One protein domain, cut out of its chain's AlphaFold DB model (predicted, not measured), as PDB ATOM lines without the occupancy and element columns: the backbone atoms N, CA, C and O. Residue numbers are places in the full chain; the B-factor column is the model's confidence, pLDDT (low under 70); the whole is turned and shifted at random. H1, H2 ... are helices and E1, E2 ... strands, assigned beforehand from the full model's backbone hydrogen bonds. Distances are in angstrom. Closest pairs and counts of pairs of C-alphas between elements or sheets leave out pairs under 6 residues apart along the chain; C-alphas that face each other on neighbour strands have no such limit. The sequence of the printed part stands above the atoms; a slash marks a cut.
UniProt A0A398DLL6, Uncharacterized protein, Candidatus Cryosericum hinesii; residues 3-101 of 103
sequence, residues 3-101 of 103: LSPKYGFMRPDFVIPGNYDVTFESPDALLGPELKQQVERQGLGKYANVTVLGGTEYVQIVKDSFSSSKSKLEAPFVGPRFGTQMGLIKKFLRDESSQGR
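This is residues 3 to 101 of the 103 residues of an uncharacterized protein of Candidatus Cryosericum hinesii (UniProt A0A398DLL6). A small, loose body holds a two-strand parallel sheet, E2 beside E3, joined through H2, with H1 packed on H2 at a steep tilt and E1 next to H1; a long loop with no named element, residues 11 to 31, is part of this body, and residues 89 to 101, of which 89 to 99 belong to H3, stick out from it as an arm that makes the length. The printed part has 99 residues, in the order E1 H1 E2 H2 E3 H3, mostly helix, with 47 residues in named elements, under half. It is loose, with a radius of gyration of the C-alphas of 16.4 A, and spans 48 by 33 by 26 A.

Find C-alpha 49 at (-15.310, -18.936, 8.419), where E2, residues 49 to 51, begins; E3 is residues 72 to 74. H2, residues 56 to 65, runs 14.3 A, and H1, residues 32 to 41, runs 14.4 A. E1 is residues 8 to 10. H3, residues 82 to 99, runs 25.8 A and ends at C-alpha 99, (-12.595, -43.342, -3.970).

Look first at E2 and E3, parallel at 23 degrees, with N 50 and O 72 within hydrogen-bond range at 2.9 A. E2, H2 and E3 form a strand-helix-strand unit, two parallel neighbour strands with a helix between, and its crossover is right-handed. The closest C-alphas of H2 and E3, Lys 63 and Leu 73, are 7.1 A apart. H1 and H2 touch at a steep tilt of 61 degrees, the same way; their closest C-alphas, Lys 36 and Ser 65, are 4.6 A apart. The closest C-alphas of E1 and H1, Gly 8 and Leu 35, are 6.0 A apart. E1 pairs with no named strand, but residues 3 to 4 pair antiparallel with its residues 8 to 9. H3 is apart from H1 and H2. In H1, H2 and H3 every O i to N i+4 pair is within hydrogen-bond range.

The two C-alphas farthest apart, Pro 27 and Arg 101, are 52.9 A apart. The printed part has no cut; the link from E1 to H1, 21 residues, is long. Look for pLDDT under 70 at residues 79 to 84 and 96 to 101.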
ATOM      1  N   LEU A   3     -14.722 -10.052  -5.422       92.38
ATOM      2  CA  LEU A   3     -14.001  -8.829  -5.083       92.38
ATOM      3  C   LEU A   3     -13.612  -8.097  -6.375       92.38
ATOM      4  O   LEU A   3     -12.931  -8.664  -7.226       92.38
ATOM      5  N   SER A   4     -14.046  -6.847  -6.501       90.19
ATOM      6  CA  SER A   4     -13.778  -5.962  -7.631       90.19
ATOM      7  C   SER A   4     -12.990  -4.730  -7.190       90.19
ATOM      8  O   SER A   4     -13.363  -4.133  -6.180       90.19
ATOM      9  N   PRO A   5     -11.991  -4.279  -7.971       88.88
ATOM     10  CA  PRO A   5     -11.327  -3.005  -7.731       88.88
ATOM     11  C   PRO A   5     -12.277  -1.809  -7.759       88.88
ATOM     12  O   PRO A   5     -12.131  -0.910  -6.953       88.88
ATOM     13  N   LYS A   6     -13.283  -1.800  -8.640       89.19
ATOM     14  CA  LYS A   6     -14.180  -0.646  -8.821       89.19
ATOM     15  C   LYS A   6     -15.363  -0.625  -7.853       89.19
ATOM     16  O   LYS A   6     -15.861   0.436  -7.500       89.19
ATOM     17  N   TYR A   7     -15.854  -1.798  -7.461       91.00
ATOM     18  CA  TYR A   7     -17.123  -1.920  -6.729       91.00
ATOM     19  C   TYR A   7     -16.988  -2.611  -5.366       91.00
ATOM     20  O   TYR A   7     -17.951  -2.650  -4.599       91.00
ATOM     21  N   GLY A   8     -15.815  -3.156  -5.039       92.56
ATOM     22  CA  GLY A   8     -15.582  -3.909  -3.810       92.56
ATOM     23  C   GLY A   8     -16.242  -5.289  -3.818       92.56
ATOM     24  O   GLY A   8     -16.129  -6.036  -4.791       92.56
ATOM     25  N   PHE A   9     -16.900  -5.665  -2.722       93.38
ATOM     26  CA  PHE A   9     -17.591  -6.945  -2.582       93.38
ATOM     27  C   PHE A   9     -18.931  -6.925  -3.314       93.38
ATOM     28  O   PHE A   9     -19.906  -6.325  -2.861       93.38
ATOM     29  N   MET A  10     -18.990  -7.646  -4.428       93.12
ATOM     30  CA  MET A  10     -20.181  -7.791  -5.252       93.12
ATOM     31  C   MET A  10     -20.798  -9.179  -5.119       93.12
ATOM     32  O   MET A  10     -20.120 -10.202  -4.942       93.12
ATOM     33  N   ARG A  11     -22.116  -9.222  -5.287       91.44
ATOM     34  CA  ARG A  11     -22.831 -10.470  -5.530       91.44
ATOM     35  C   ARG A  11     -22.601 -10.953  -6.969       91.44
ATOM     36  O   ARG A  11     -22.403 -10.123  -7.849       91.44
ATOM     37  N   PRO A  12     -22.673 -12.270  -7.229       90.31
ATOM     38  CA  PRO A  12     -22.550 -12.810  -8.586       90.31
ATOM     39  C   PRO A  12     -23.607 -12.283  -9.567       90.31
ATOM     40  O   PRO A  12     -23.356 -12.230 -10.761       90.31
ATOM     41  N   ASP A  13     -24.777 -11.894  -9.058       91.81
ATOM     42  CA  ASP A  13     -25.891 -11.333  -9.826       91.81
ATOM     43  C   ASP A  13     -25.816  -9.808 -10.036       91.81
ATOM     44  O   ASP A  13     -26.716  -9.224 -10.637       91.81
ATOM     45  N   PHE A  14     -24.756  -9.144  -9.561       90.50
ATOM     46  CA  PHE A  14     -24.584  -7.708  -9.764       90.50
ATOM     47  C   PHE A  14     -24.328  -7.383 -11.244       90.50
ATOM     48  O   PHE A  14     -23.349  -7.842 -11.836       90.50
ATOM     49  N   VAL A  15     -25.196  -6.554 -11.831       89.12
ATOM     50  CA  VAL A  15     -25.067  -6.088 -13.217       89.12
ATOM     51  C   VAL A  15     -24.098  -4.915 -13.269       89.12
ATOM     52  O   VAL A  15     -24.334  -3.877 -12.653       89.12
ATOM     53  N   ILE A  16     -23.018  -5.067 -14.033       89.38
ATOM     54  CA  ILE A  16     -22.017  -4.017 -14.217       89.38
ATOM     55  C   ILE A  16     -22.569  -2.979 -15.217       89.38
ATOM     56  O   ILE A  16     -22.796  -3.327 -16.375       89.38
ATOM     57  N   PRO A  17     -22.777  -1.710 -14.811       84.62
ATOM     58  CA  PRO A  17     -23.518  -0.720 -15.603       84.62
ATOM     59  C   PRO A  17     -22.723  -0.084 -16.758       84.62
ATOM     60  O   PRO A  17     -23.202   0.855 -17.386       84.62
ATOM     61  N   GLY A  18     -21.503  -0.541 -17.041       80.00
ATOM     62  CA  GLY A  18     -20.648   0.059 -18.065       80.00
ATOM     63  C   GLY A  18     -19.253  -0.551 -18.103       80.00
ATOM     64  O   GLY A  18     -19.012  -1.600 -17.507       80.00
ATOM     65  N   ASN A  19     -18.325   0.111 -18.799       81.38
ATOM     66  CA  ASN A  19     -16.987  -0.435 -18.999       81.38
ATOM     67  C   ASN A  19     -16.257  -0.702 -17.667       81.38
ATOM     68  O   ASN A  19     -16.315   0.090 -16.714       81.38
ATOM     69  N   TYR A  20     -15.566  -1.836 -17.638       77.38
ATOM     70  CA  TYR A  20     -14.878  -2.380 -16.480       77.38
ATOM     71  C   TYR A  20     -13.413  -2.599 -16.841       77.38
ATOM     72  O   TYR A  20     -13.002  -3.703 -17.181       77.38
ATOM     73  N   ASP A  21     -12.645  -1.516 -16.802       79.81
ATOM     74  CA  ASP A  21     -11.197  -1.549 -16.994       79.81
ATOM     75  C   ASP A  21     -10.538  -0.812 -15.825       79.81
ATOM     76  O   ASP A  21     -10.177   0.358 -15.914       79.81
ATOM     77  N   VAL A  22     -10.559  -1.462 -14.657       81.25
ATOM     78  CA  VAL A  22     -10.035  -0.922 -13.396       81.25
ATOM     79  C   VAL A  22      -9.287  -2.032 -12.672       81.25
ATOM     80  O   VAL A  22      -9.820  -3.127 -12.473       81.25
ATOM     81  N   THR A  23      -8.061  -1.735 -12.259       83.81
ATOM     82  CA  THR A  23      -7.204  -2.590 -11.425       83.81
ATOM     83  C   THR A  23      -7.108  -2.012 -10.015       83.81
ATOM     84  O   THR A  23      -7.484  -0.865  -9.788       83.81
ATOM     85  N   PHE A  24      -6.585  -2.770  -9.046       78.75
ATOM     86  CA  PHE A  24      -6.354  -2.250  -7.688       78.75
ATOM     87  C   PHE A  24      -5.265  -1.164  -7.611       78.75
ATOM     88  O   PHE A  24      -5.117  -0.522  -6.577       78.75
ATOM     89  N   GLU A  25      -4.550  -0.926  -8.711       81.31
ATOM     90  CA  GLU A  25      -3.569   0.154  -8.867       81.31
ATOM     91  C   GLU A  25      -4.183   1.414  -9.499       81.31
ATOM     92  O   GLU A  25      -3.534   2.456  -9.584       81.31
ATOM     93  N   SER A  26      -5.427   1.328  -9.976       83.25
ATOM     94  CA  SER A  26      -6.120   2.457 -10.589       83.25
ATOM     95  C   SER A  26      -6.551   3.476  -9.523       83.25
ATOM     96  O   SER A  26      -6.945   3.076  -8.429       83.25
ATOM     97  N   PRO A  27      -6.552   4.786  -9.830       79.75
ATOM     98  CA  PRO A  27      -6.965   5.822  -8.876       79.75
ATOM     99  C   PRO A  27      -8.432   5.687  -8.439       79.75
ATOM    100  O   PRO A  27      -8.776   6.075  -7.328       79.75
ATOM    101  N   ASP A  28      -9.269   5.086  -9.285       82.12
ATOM    102  CA  ASP A  28     -10.690   4.846  -9.018       82.12
ATOM    103  C   ASP A  28     -10.939   3.533  -8.248       82.12
ATOM    104  O   ASP A  28     -12.080   3.069  -8.152       82.12
ATOM    105  N   ALA A  29      -9.881   2.878  -7.754       85.56
ATOM    106  CA  ALA A  29     -10.001   1.650  -6.987       85.56
ATOM    107  C   ALA A  29     -10.540   1.922  -5.576       85.56
ATOM    108  O   ALA A  29     -10.059   2.781  -4.840       85.56
ATOM    109  N   LEU A  30     -11.512   1.111  -5.182       86.12
ATOM    110  CA  LEU A  30     -12.144   1.108  -3.876       86.12
ATOM    111  C   LEU A  30     -11.231   0.363  -2.893       86.12
ATOM    112  O   LEU A  30     -10.976  -0.837  -3.044       86.12
ATOM    113  N   LEU A  31     -10.709   1.077  -1.893       83.12
ATOM    114  CA  LEU A  31      -9.653   0.583  -1.000       83.12
ATOM    115  C   LEU A  31     -10.068   0.605   0.478       83.12
ATOM    116  O   LEU A  31     -11.040   1.244   0.881       83.12
ATOM    117  N   GLY A  32      -9.300  -0.129   1.291       84.31
ATOM    118  CA  GLY A  32      -9.279  -0.144   2.762       84.31
ATOM    119  C   GLY A  32     -10.577   0.255   3.490       84.31
ATOM    120  O   GLY A  32     -11.363  -0.631   3.835       84.31
ATOM    121  N   PRO A  33     -10.799   1.549   3.805       87.75
ATOM    122  CA  PRO A  33     -11.951   1.996   4.592       87.75
ATOM    123  C   PRO A  33     -13.308   1.661   3.960       87.75
ATOM    124  O   PRO A  33     -14.244   1.289   4.668       87.75
ATOM    125  N   GLU A  34     -13.418   1.772   2.638       90.81
ATOM    126  CA  GLU A  34     -14.677   1.548   1.927       90.81
ATOM    127  C   GLU A  34     -15.021   0.056   1.889       90.81
ATOM    128  O   GLU A  34     -16.165  -0.333   2.136       90.81
ATOM    129  N   LEU A  35     -14.012  -0.800   1.700       92.25
ATOM    130  CA  LEU A  35     -14.177  -2.253   1.760       92.25
ATOM    131  C   LEU A  35     -14.568  -2.730   3.165       92.25
ATOM    132  O   LEU A  35     -15.451  -3.577   3.294       92.25
ATOM    133  N   LYS A  36     -13.976  -2.155   4.222       92.69
ATOM    134  CA  LYS A  36     -14.370  -2.438   5.616       92.69
ATOM    135  C   LYS A  36     -15.836  -2.093   5.864       92.69
ATOM    136  O   LYS A  36     -16.586  -2.920   6.381       92.69
ATOM    137  N   GLN A  37     -16.272  -0.911   5.424       92.62
ATOM    138  CA  GLN A  37     -17.680  -0.530   5.526       92.62
ATOM    139  C   GLN A  37     -18.593  -1.488   4.758       92.62
ATOM    140  O   GLN A  37     -19.682  -1.798   5.232       92.62
ATOM    141  N   GLN A  38     -18.178  -1.984   3.590       93.81
ATOM    142  CA  GLN A  38     -18.965  -2.980   2.863       93.81
ATOM    143  C   GLN A  38     -19.064  -4.310   3.620       93.81
ATOM    144  O   GLN A  38     -20.148  -4.891   3.658       93.81
ATOM    145  N   VAL A  39     -17.984  -4.771   4.259       92.88
ATOM    146  CA  VAL A  39     -17.998  -5.985   5.097       92.88
ATOM    147  C   VAL A  39     -19.025  -5.864   6.223       92.88
ATOM    148  O   VAL A  39     -19.763  -6.818   6.478       92.88
ATOM    149  N   GLU A  40     -19.120  -4.697   6.856       91.81
ATOM    150  CA  GLU A  40     -20.105  -4.421   7.905       91.81
ATOM    151  C   GLU A  40     -21.527  -4.295   7.341       91.81
ATOM    152  O   GLU A  40     -22.424  -5.031   7.758       91.81
ATOM    153  N   ARG A  41     -21.737  -3.423   6.345       93.69
ATOM    154  CA  ARG A  41     -23.060  -3.138   5.754       93.69
ATOM    155  C   ARG A  41     -23.699  -4.364   5.110       93.69
ATOM    156  O   ARG A  41     -24.902  -4.565   5.236       93.69
ATOM    157  N   GLN A  42     -22.908  -5.182   4.418       92.44
ATOM    158  CA  GLN A  42     -23.388  -6.414   3.788       92.44
ATOM    159  C   GLN A  42     -23.431  -7.595   4.773       92.44
ATOM    160  O   GLN A  42     -23.846  -8.698   4.410       92.44
ATOM    161  N   GLY A  43     -23.002  -7.392   6.023       91.06
ATOM    162  CA  GLY A  43     -22.973  -8.426   7.049       91.06
ATOM    163  C   GLY A  43     -22.052  -9.590   6.694       91.06
ATOM    164  O   GLY A  43     -22.350 -10.726   7.051       91.06
ATOM    165  N   LEU A  44     -20.950  -9.343   5.981       91.06
ATOM    166  CA  LEU A  44     -19.960 -10.373   5.654       91.06
ATOM    167  C   LEU A  44     -19.150 -10.779   6.891       91.06
ATOM    168  O   LEU A  44     -18.723 -11.924   7.003       91.06
ATOM    169  N   GLY A  45     -19.000  -9.875   7.861       89.12
ATOM    170  CA  GLY A  45     -18.327 -10.174   9.127       89.12
ATOM    171  C   GLY A  45     -19.087 -11.137  10.050       89.12
ATOM    172  O   GLY A  45     -18.525 -11.631  11.023       89.12
ATOM    173  N   LYS A  46     -20.359 -11.451   9.763       91.62
ATOM    174  CA  LYS A  46     -21.157 -12.369  10.600       91.62
ATOM    175  C   LYS A  46     -20.751 -13.837  10.447       91.62
ATOM    176  O   LYS A  46     -21.132 -14.671  11.264       91.62
ATOM    177  N   TYR A  47     -20.035 -14.172   9.376       92.19
ATOM    178  CA  TYR A  47     -19.626 -15.541   9.096       92.19
ATOM    179  C   TYR A  47     -18.373 -15.890   9.902       92.19
ATOM    180  O   TYR A  47     -17.382 -15.160   9.877       92.19
ATOM    181  N   ALA A  48     -18.412 -17.028  10.599       90.06
ATOM    182  CA  ALA A  48     -17.287 -17.505  11.400       90.06
ATOM    183  C   ALA A  48     -16.085 -17.907  10.535       90.06
ATOM    184  O   ALA A  48     -14.951 -17.634  10.914       90.06
ATOM    185  N   ASN A  49     -16.336 -18.505   9.365       92.25
ATOM    186  CA  ASN A  49     -15.310 -18.936   8.419       92.25
ATOM    187  C   ASN A  49     -15.546 -18.277   7.059       92.25
ATOM    188  O   ASN A  49     -16.660 -18.318   6.532       92.25
ATOM    189  N   VAL A  50     -14.494 -17.696   6.487       92.25
ATOM    190  CA  VAL A  50     -14.507 -17.051   5.171       92.25
ATOM    191  C   VAL A  50     -13.369 -17.627   4.339       92.25
ATOM    192  O   VAL A  50     -12.197 -17.443   4.661       92.25
ATOM    193  N   THR A  51     -13.709 -18.312   3.251       92.56
ATOM    194  CA  THR A  51     -12.721 -18.858   2.316       92.56
ATOM    195  C   THR A  51     -12.513 -17.896   1.153       92.56
ATOM    196  O   THR A  51     -13.462 -17.536   0.456       92.56
ATOM    197  N   VAL A  52     -11.266 -17.491   0.925       92.00
ATOM    198  CA  VAL A  52     -10.866 -16.583  -0.152       92.00
ATOM    199  C   VAL A  52     -10.161 -17.379  -1.240       92.00
ATOM    200  O   VAL A  52      -9.121 -17.997  -1.009       92.00
ATOM    201  N   LEU A  53     -10.731 -17.351  -2.441       90.06
ATOM    202  CA  LEU A  53     -10.168 -17.992  -3.624       90.06
ATOM    203  C   LEU A  53      -9.611 -16.896  -4.532       90.06
ATOM    204  O   LEU A  53     -10.366 -16.217  -5.223       90.06
ATOM    205  N   GLY A  54      -8.300 -16.679  -4.492       85.62
ATOM    206  CA  GLY A  54      -7.662 -15.620  -5.267       85.62
ATOM    207  C   GLY A  54      -6.152 -15.578  -5.084       85.62
ATOM    208  O   GLY A  54      -5.587 -16.321  -4.279       85.62
ATOM    209  N   GLY A  55      -5.507 -14.701  -5.853       84.88
ATOM    210  CA  GLY A  55      -4.073 -14.448  -5.740       84.88
ATOM    211  C   GLY A  55      -3.696 -13.781  -4.415       84.88
ATOM    212  O   GLY A  55      -4.543 -13.229  -3.711       84.88
ATOM    213  N   THR A  56      -2.402 -13.813  -4.090       85.88
ATOM    214  CA  THR A  56      -1.858 -13.277  -2.831       85.88
ATOM    215  C   THR A  56      -2.286 -11.834  -2.572       85.88
ATOM    216  O   THR A  56      -2.694 -11.525  -1.459       85.88
ATOM    217  N   GLU A  57      -2.242 -10.976  -3.592       85.31
ATOM    218  CA  GLU A  57      -2.634  -9.565  -3.507       85.31
ATOM    219  C   GLU A  57      -4.093  -9.396  -3.053       85.31
ATOM    220  O   GLU A  57      -4.370  -8.750  -2.044       85.31
ATOM    221  N   TYR A  58      -5.020 -10.087  -3.717       88.06
ATOM    222  CA  TYR A  58      -6.445 -10.070  -3.383       88.06
ATOM    223  C   TYR A  58      -6.691 -10.586  -1.966       88.06
ATOM    224  O   TYR A  58      -7.525 -10.055  -1.239       88.06
ATOM    225  N   VAL A  59      -5.952 -11.611  -1.542       90.25
ATOM    226  CA  VAL A  59      -6.085 -12.154  -0.188       90.25
ATOM    227  C   VAL A  59      -5.634 -11.150   0.869       90.25
ATOM    228  O   VAL A  59      -6.273 -11.088   1.918       90.25
ATOM    229  N   GLN A  60      -4.589 -10.357   0.619       89.62
ATOM    230  CA  GLN A  60      -4.198  -9.288   1.545       89.62
ATOM    231  C   GLN A  60      -5.293  -8.226   1.648       89.62
ATOM    232  O   GLN A  60      -5.733  -7.920   2.752       89.62
ATOM    233  N   ILE A  61      -5.842  -7.783   0.514       90.75
ATOM    234  CA  ILE A  61      -6.947  -6.814   0.486       90.75
ATOM    235  C   ILE A  61      -8.154  -7.329   1.284       90.75
ATOM    236  O   ILE A  61      -8.742  -6.596   2.084       90.75
ATOM    237  N   VAL A  62      -8.522  -8.607   1.121       92.06
ATOM    238  CA  VAL A  62      -9.623  -9.207   1.890       92.06
ATOM    239  C   VAL A  62      -9.273  -9.297   3.378       92.06
ATOM    240  O   VAL A  62     -10.113  -8.962   4.207       92.06
ATOM    241  N   LYS A  63      -8.048  -9.684   3.749       90.94
ATOM    242  CA  LYS A  63      -7.616  -9.706   5.158       90.94
ATOM    243  C   LYS A  63      -7.720  -8.334   5.811       90.94
ATOM    244  O   LYS A  63      -8.291  -8.224   6.894       90.94
ATOM    245  N   ASP A  64      -7.260  -7.297   5.125       91.62
ATOM    246  CA  ASP A  64      -7.333  -5.928   5.622       91.62
ATOM    247  C   ASP A  64      -8.783  -5.469   5.768       91.62
ATOM    248  O   ASP A  64      -9.151  -4.882   6.787       91.62
ATOM    249  N   SER A  65      -9.639  -5.812   4.805       91.62
ATOM    250  CA  SER A  65     -11.071  -5.489   4.824       91.62
ATOM    251  C   SER A  65     -11.827  -6.182   5.963       91.62
ATOM    252  O   SER A  65     -12.779  -5.626   6.505       91.62
ATOM    253  N   PHE A  66     -11.399  -7.383   6.353       91.88
ATOM    254  CA  PHE A  66     -12.001  -8.159   7.439       91.88
ATOM    255  C   PHE A  66     -11.307  -7.958   8.795       91.88
ATOM    256  O   PHE A  66     -11.723  -8.581   9.767       91.88
ATOM    257  N   SER A  67     -10.307  -7.077   8.903       88.44
ATOM    258  CA  SER A  67      -9.570  -6.831  10.158       88.44
ATOM    259  C   SER A  67     -10.448  -6.384  11.337       88.44
ATOM    260  O   SER A  67     -10.114  -6.665  12.485       88.44
ATOM    261  N   SER A  68     -11.585  -5.733  11.069       84.12
ATOM    262  CA  SER A  68     -12.574  -5.351  12.090       84.12
ATOM    263  C   SER A  68     -13.540  -6.488  12.468       84.12
ATOM    264  O   SER A  68     -14.342  -6.340  13.389       84.12
ATOM    265  N   SER A  69     -13.495  -7.621  11.761       85.00
ATOM    266  CA  SER A  69     -14.368  -8.779  11.974       85.00
ATOM    267  C   SER A  69     -13.680  -9.869  12.799       85.00
ATOM    268  O   SER A  69     -12.469 -10.052  12.743       85.00
ATOM    269  N   LYS A  70     -14.473 -10.676  13.516       85.44
ATOM    270  CA  LYS A  70     -14.008 -11.899  14.203       85.44
ATOM    271  C   LYS A  70     -13.952 -13.131  13.282       85.44
ATOM    272  O   LYS A  70     -13.779 -14.248  13.762       85.44
ATOM    273  N   SER A  71     -14.145 -12.946  11.977       89.31
ATOM    274  CA  SER A  71     -14.144 -14.022  10.983       89.31
ATOM    275  C   SER A  71     -12.758 -14.649  10.827       89.31
ATOM    276  O   SER A  71     -11.758 -13.951  10.670       89.31
ATOM    277  N   LYS A  72     -12.697 -15.979  10.774       89.31
ATOM    278  CA  LYS A  72     -11.495 -16.721  10.397       89.31
ATOM    279  C   LYS A  72     -11.381 -16.764   8.873       89.31
ATOM    280  O   LYS A  72     -12.249 -17.324   8.204       89.31
ATOM    281  N   LEU A  73     -10.316 -16.179   8.328       89.25
ATOM    282  CA  LEU A  73     -10.053 -16.181   6.888       89.25
ATOM    283  C   LEU A  73      -9.122 -17.330   6.495       89.25
ATOM    284  O   LEU A  73      -8.026 -17.466   7.038       89.25
ATOM    285  N   GLU A  74      -9.532 -18.110   5.499       89.94
ATOM    286  CA  GLU A  74      -8.752 -19.206   4.924       89.94
ATOM    287  C   GLU A  74      -8.496 -18.946   3.440       89.94
ATOM    288  O   GLU A  74      -9.407 -18.609   2.690       89.94
ATOM    289  N   ALA A  75      -7.247 -19.103   3.006       87.69
ATOM    290  CA  ALA A  75      -6.838 -18.864   1.626       87.69
ATOM    291  C   ALA A  75      -6.067 -20.086   1.100       87.69
ATOM    292  O   ALA A  75      -4.835 -20.089   1.117       87.69
ATOM    293  N   PRO A  76      -6.768 -21.149   0.659       81.75
ATOM    294  CA  PRO A  76      -6.153 -22.436   0.312       81.75
ATOM    295  C   PRO A  76      -5.215 -22.354  -0.901       81.75
ATOM    296  O   PRO A  76      -4.359 -23.215  -1.088       81.75
ATOM    297  N   PHE A  77      -5.359 -21.306  -1.713       75.12
ATOM    298  CA  PHE A  77      -4.553 -21.054  -2.905       75.12
ATOM    299  C   PHE A  77      -3.480 -19.978  -2.700       75.12
ATOM    300  O   PHE A  77      -2.898 -19.496  -3.665       75.12
ATOM    301  N   VAL A  78      -3.179 -19.589  -1.462       72.38
ATOM    302  CA  VAL A  78      -2.049 -18.695  -1.178       72.38
ATOM    303  C   VAL A  78      -0.861 -19.533  -0.731       72.38
ATOM    304  O   VAL A  78      -0.916 -20.201   0.295       72.38
ATOM    305  N   GLY A  79       0.219 -19.509  -1.515       66.38
ATOM    306  CA  GLY A  79       1.469 -20.199  -1.186       66.38
ATOM    307  C   GLY A  79       2.177 -20.791  -2.408       66.38
ATOM    308  O   GLY A  79       3.164 -20.216  -2.861       66.38
ATOM    309  N   PRO A  80       1.727 -21.931  -2.964       61.78
ATOM    310  CA  PRO A  80       2.447 -22.593  -4.048       61.78
ATOM    311  C   PRO A  80       2.354 -21.793  -5.352       61.78
ATOM    312  O   PRO A  80       1.344 -21.136  -5.598       61.78
ATOM    313  N   ARG A  81       3.356 -21.905  -6.237       68.06
ATOM    314  CA  ARG A  81       3.246 -21.402  -7.619       68.06
ATOM    315  C   ARG A  81       1.979 -21.968  -8.269       68.06
ATOM    316  O   ARG A  81       1.635 -23.121  -8.018       68.06
ATOM    317  N   PHE A  82       1.327 -21.204  -9.144       67.94
ATOM    318  CA  PHE A  82       0.081 -21.608  -9.815       67.94
ATOM    319  C   PHE A  82       0.145 -23.027 -10.420       67.94
ATOM    320  O   PHE A  82      -0.782 -23.819 -10.270       67.94
ATOM    321  N   GLY A  83       1.287 -23.407 -11.007       66.06
ATOM    322  CA  GLY A  83       1.512 -24.769 -11.513       66.06
ATOM    323  C   GLY A  83       1.463 -25.859 -10.430       66.06
ATOM    324  O   GLY A  83       0.895 -26.926 -10.651       66.06
ATOM    325  N   THR A  84       1.988 -25.582  -9.236       69.25
ATOM    326  CA  THR A  84       1.909 -26.477  -8.073       69.25
ATOM    327  C   THR A  84       0.479 -26.567  -7.537       69.25
ATOM    328  O   THR A  84       0.036 -27.653  -7.180       69.25
ATOM    329  N   GLN A  85      -0.274 -25.461  -7.546       71.50
ATOM    330  CA  GLN A  85      -1.690 -25.450  -7.152       71.50
ATOM    331  C   GLN A  85      -2.535 -26.315  -8.088       71.50
ATOM    332  O   GLN A  85      -3.283 -27.176  -7.633       71.50
ATOM    333  N   MET A  86      -2.353 -26.155  -9.401       74.12
ATOM    334  CA  MET A  86      -3.046 -26.965 -10.402       74.12
ATOM    335  C   MET A  86      -2.667 -28.450 -10.297       74.12
ATOM    336  O   MET A  86      -3.507 -29.326 -10.492       74.12
ATOM    337  N   GLY A  87      -1.408 -28.739  -9.950       74.06
ATOM    338  CA  GLY A  87      -0.941 -30.093  -9.650       74.06
ATOM    339  C   GLY A  87      -1.637 -30.709  -8.434       74.06
ATOM    340  O   GLY A  87      -2.071 -31.857  -8.504       74.06
ATOM    341  N   LEU A  88      -1.803 -29.943  -7.351       74.69
ATOM    342  CA  LEU A  88      -2.543 -30.379  -6.164       74.69
ATOM    343  C   LEU A  88      -4.014 -30.643  -6.497       74.69
ATOM    344  O   LEU A  88      -4.506 -31.723  -6.186       74.69
ATOM    345  N   ILE A  89      -4.687 -29.725  -7.200       81.12
ATOM    346  CA  ILE A  89      -6.088 -29.895  -7.621       81.12
ATOM    347  C   ILE A  89      -6.245 -31.163  -8.472       81.12
ATOM    348  O   ILE A  89      -7.115 -31.985  -8.196       81.12
ATOM    349  N   LYS A  90      -5.373 -31.373  -9.471       79.06
ATOM    350  CA  LYS A  90      -5.389 -32.595 -10.294       79.06
ATOM    351  C   LYS A  90      -5.175 -33.857  -9.462       79.06
ATOM    352  O   LYS A  90      -5.823 -34.862  -9.731       79.06
ATOM    353  N   LYS A  91      -4.279 -33.819  -8.471       76.31
ATOM    354  CA  LYS A  91      -4.032 -34.955  -7.577       76.31
ATOM    355  C   LYS A  91      -5.264 -35.271  -6.725       76.31
ATOM    356  O   LYS A  91      -5.689 -36.419  -6.718       76.31
ATOM    357  N   PHE A  92      -5.883 -34.263  -6.111       78.81
ATOM    358  CA  PHE A  92      -7.111 -34.432  -5.327       78.81
ATOM    359  C   PHE A  92      -8.269 -34.970  -6.172       78.81
ATOM    360  O   PHE A  92      -8.892 -35.952  -5.786       78.81
ATOM    361  N   LEU A  93      -8.499 -34.414  -7.366       81.69
ATOM    362  CA  LEU A  93      -9.533 -34.913  -8.281       81.69
ATOM    363  C   LEU A  93      -9.286 -36.371  -8.700       81.69
ATOM    364  O   LEU A  93     -10.235 -37.135  -8.879       81.69
ATOM    365  N   ARG A  94      -8.019 -36.777  -8.852       74.94
ATOM    366  CA  ARG A  94      -7.632 -38.148  -9.220       74.94
ATOM    367  C   ARG A  94      -7.787 -39.138  -8.060       74.94
ATOM    368  O   ARG A  94      -8.204 -40.275  -8.280       74.94
ATOM    369  N   ASP A  95      -7.489 -38.706  -6.840       70.25
ATOM    370  CA  ASP A  95      -7.680 -39.509  -5.628       70.25
ATOM    371  C   ASP A  95      -9.176 -39.650  -5.284       70.25
ATOM    372  O   ASP A  95      -9.625 -40.747  -4.945       70.25
ATOM    373  N   GLU A  96      -9.991 -38.606  -5.479       64.94
ATOM    374  CA  GLU A  96     -11.450 -38.684  -5.297       64.94
ATOM    375  C   GLU A  96     -12.135 -39.574  -6.337       64.94
ATOM    376  O   GLU A  96     -12.988 -40.390  -5.989       64.94
ATOM    377  N   SER A  97     -11.726 -39.500  -7.606       59.16
ATOM    378  CA  SER A  97     -12.251 -40.398  -8.649       59.16
ATOM    379  C   SER A  97     -11.840 -41.865  -8.445       59.16
ATOM    380  O   SER A  97     -12.504 -42.764  -8.965       59.16
ATOM    381  N   SER A  98     -10.818 -42.130  -7.626       56.38
ATOM    382  CA  SER A  98     -10.430 -43.480  -7.193       56.38
ATOM    383  C   SER A  98     -11.209 -43.966  -5.955       56.38
ATOM    384  O   SER A  98     -11.356 -45.172  -5.760       56.38
ATOM    385  N   GLN A  99     -11.753 -43.051  -5.145       54.12
ATOM    386  CA  GLN A  99     -12.595 -43.342  -3.970       54.12
ATOM    387  C   GLN A  99     -14.097 -43.405  -4.320       54.12
ATOM    388  O   GLN A  99     -14.848 -44.151  -3.696       54.12
ATOM    389  N   GLY A 100     -14.539 -42.709  -5.372       49.72
ATOM    390  CA  GLY A 100     -15.935 -42.665  -5.835       49.72
ATOM    391  C   GLY A 100     -16.459 -43.925  -6.539       49.72
ATOM    392  O   GLY A 100     -17.587 -43.918  -7.022       49.72
ATOM    393  N   ARG A 101     -15.679 -45.014  -6.615       46.88
ATOM    394  CA  ARG A 101     -16.094 -46.293  -7.234       46.88
ATOM    395  C   ARG A 101     -16.531 -47.365  -6.230       46.88
ATOM    396  O   ARG A 101     -16.717 -48.520  -6.607       46.88
TER     397      ARG A 101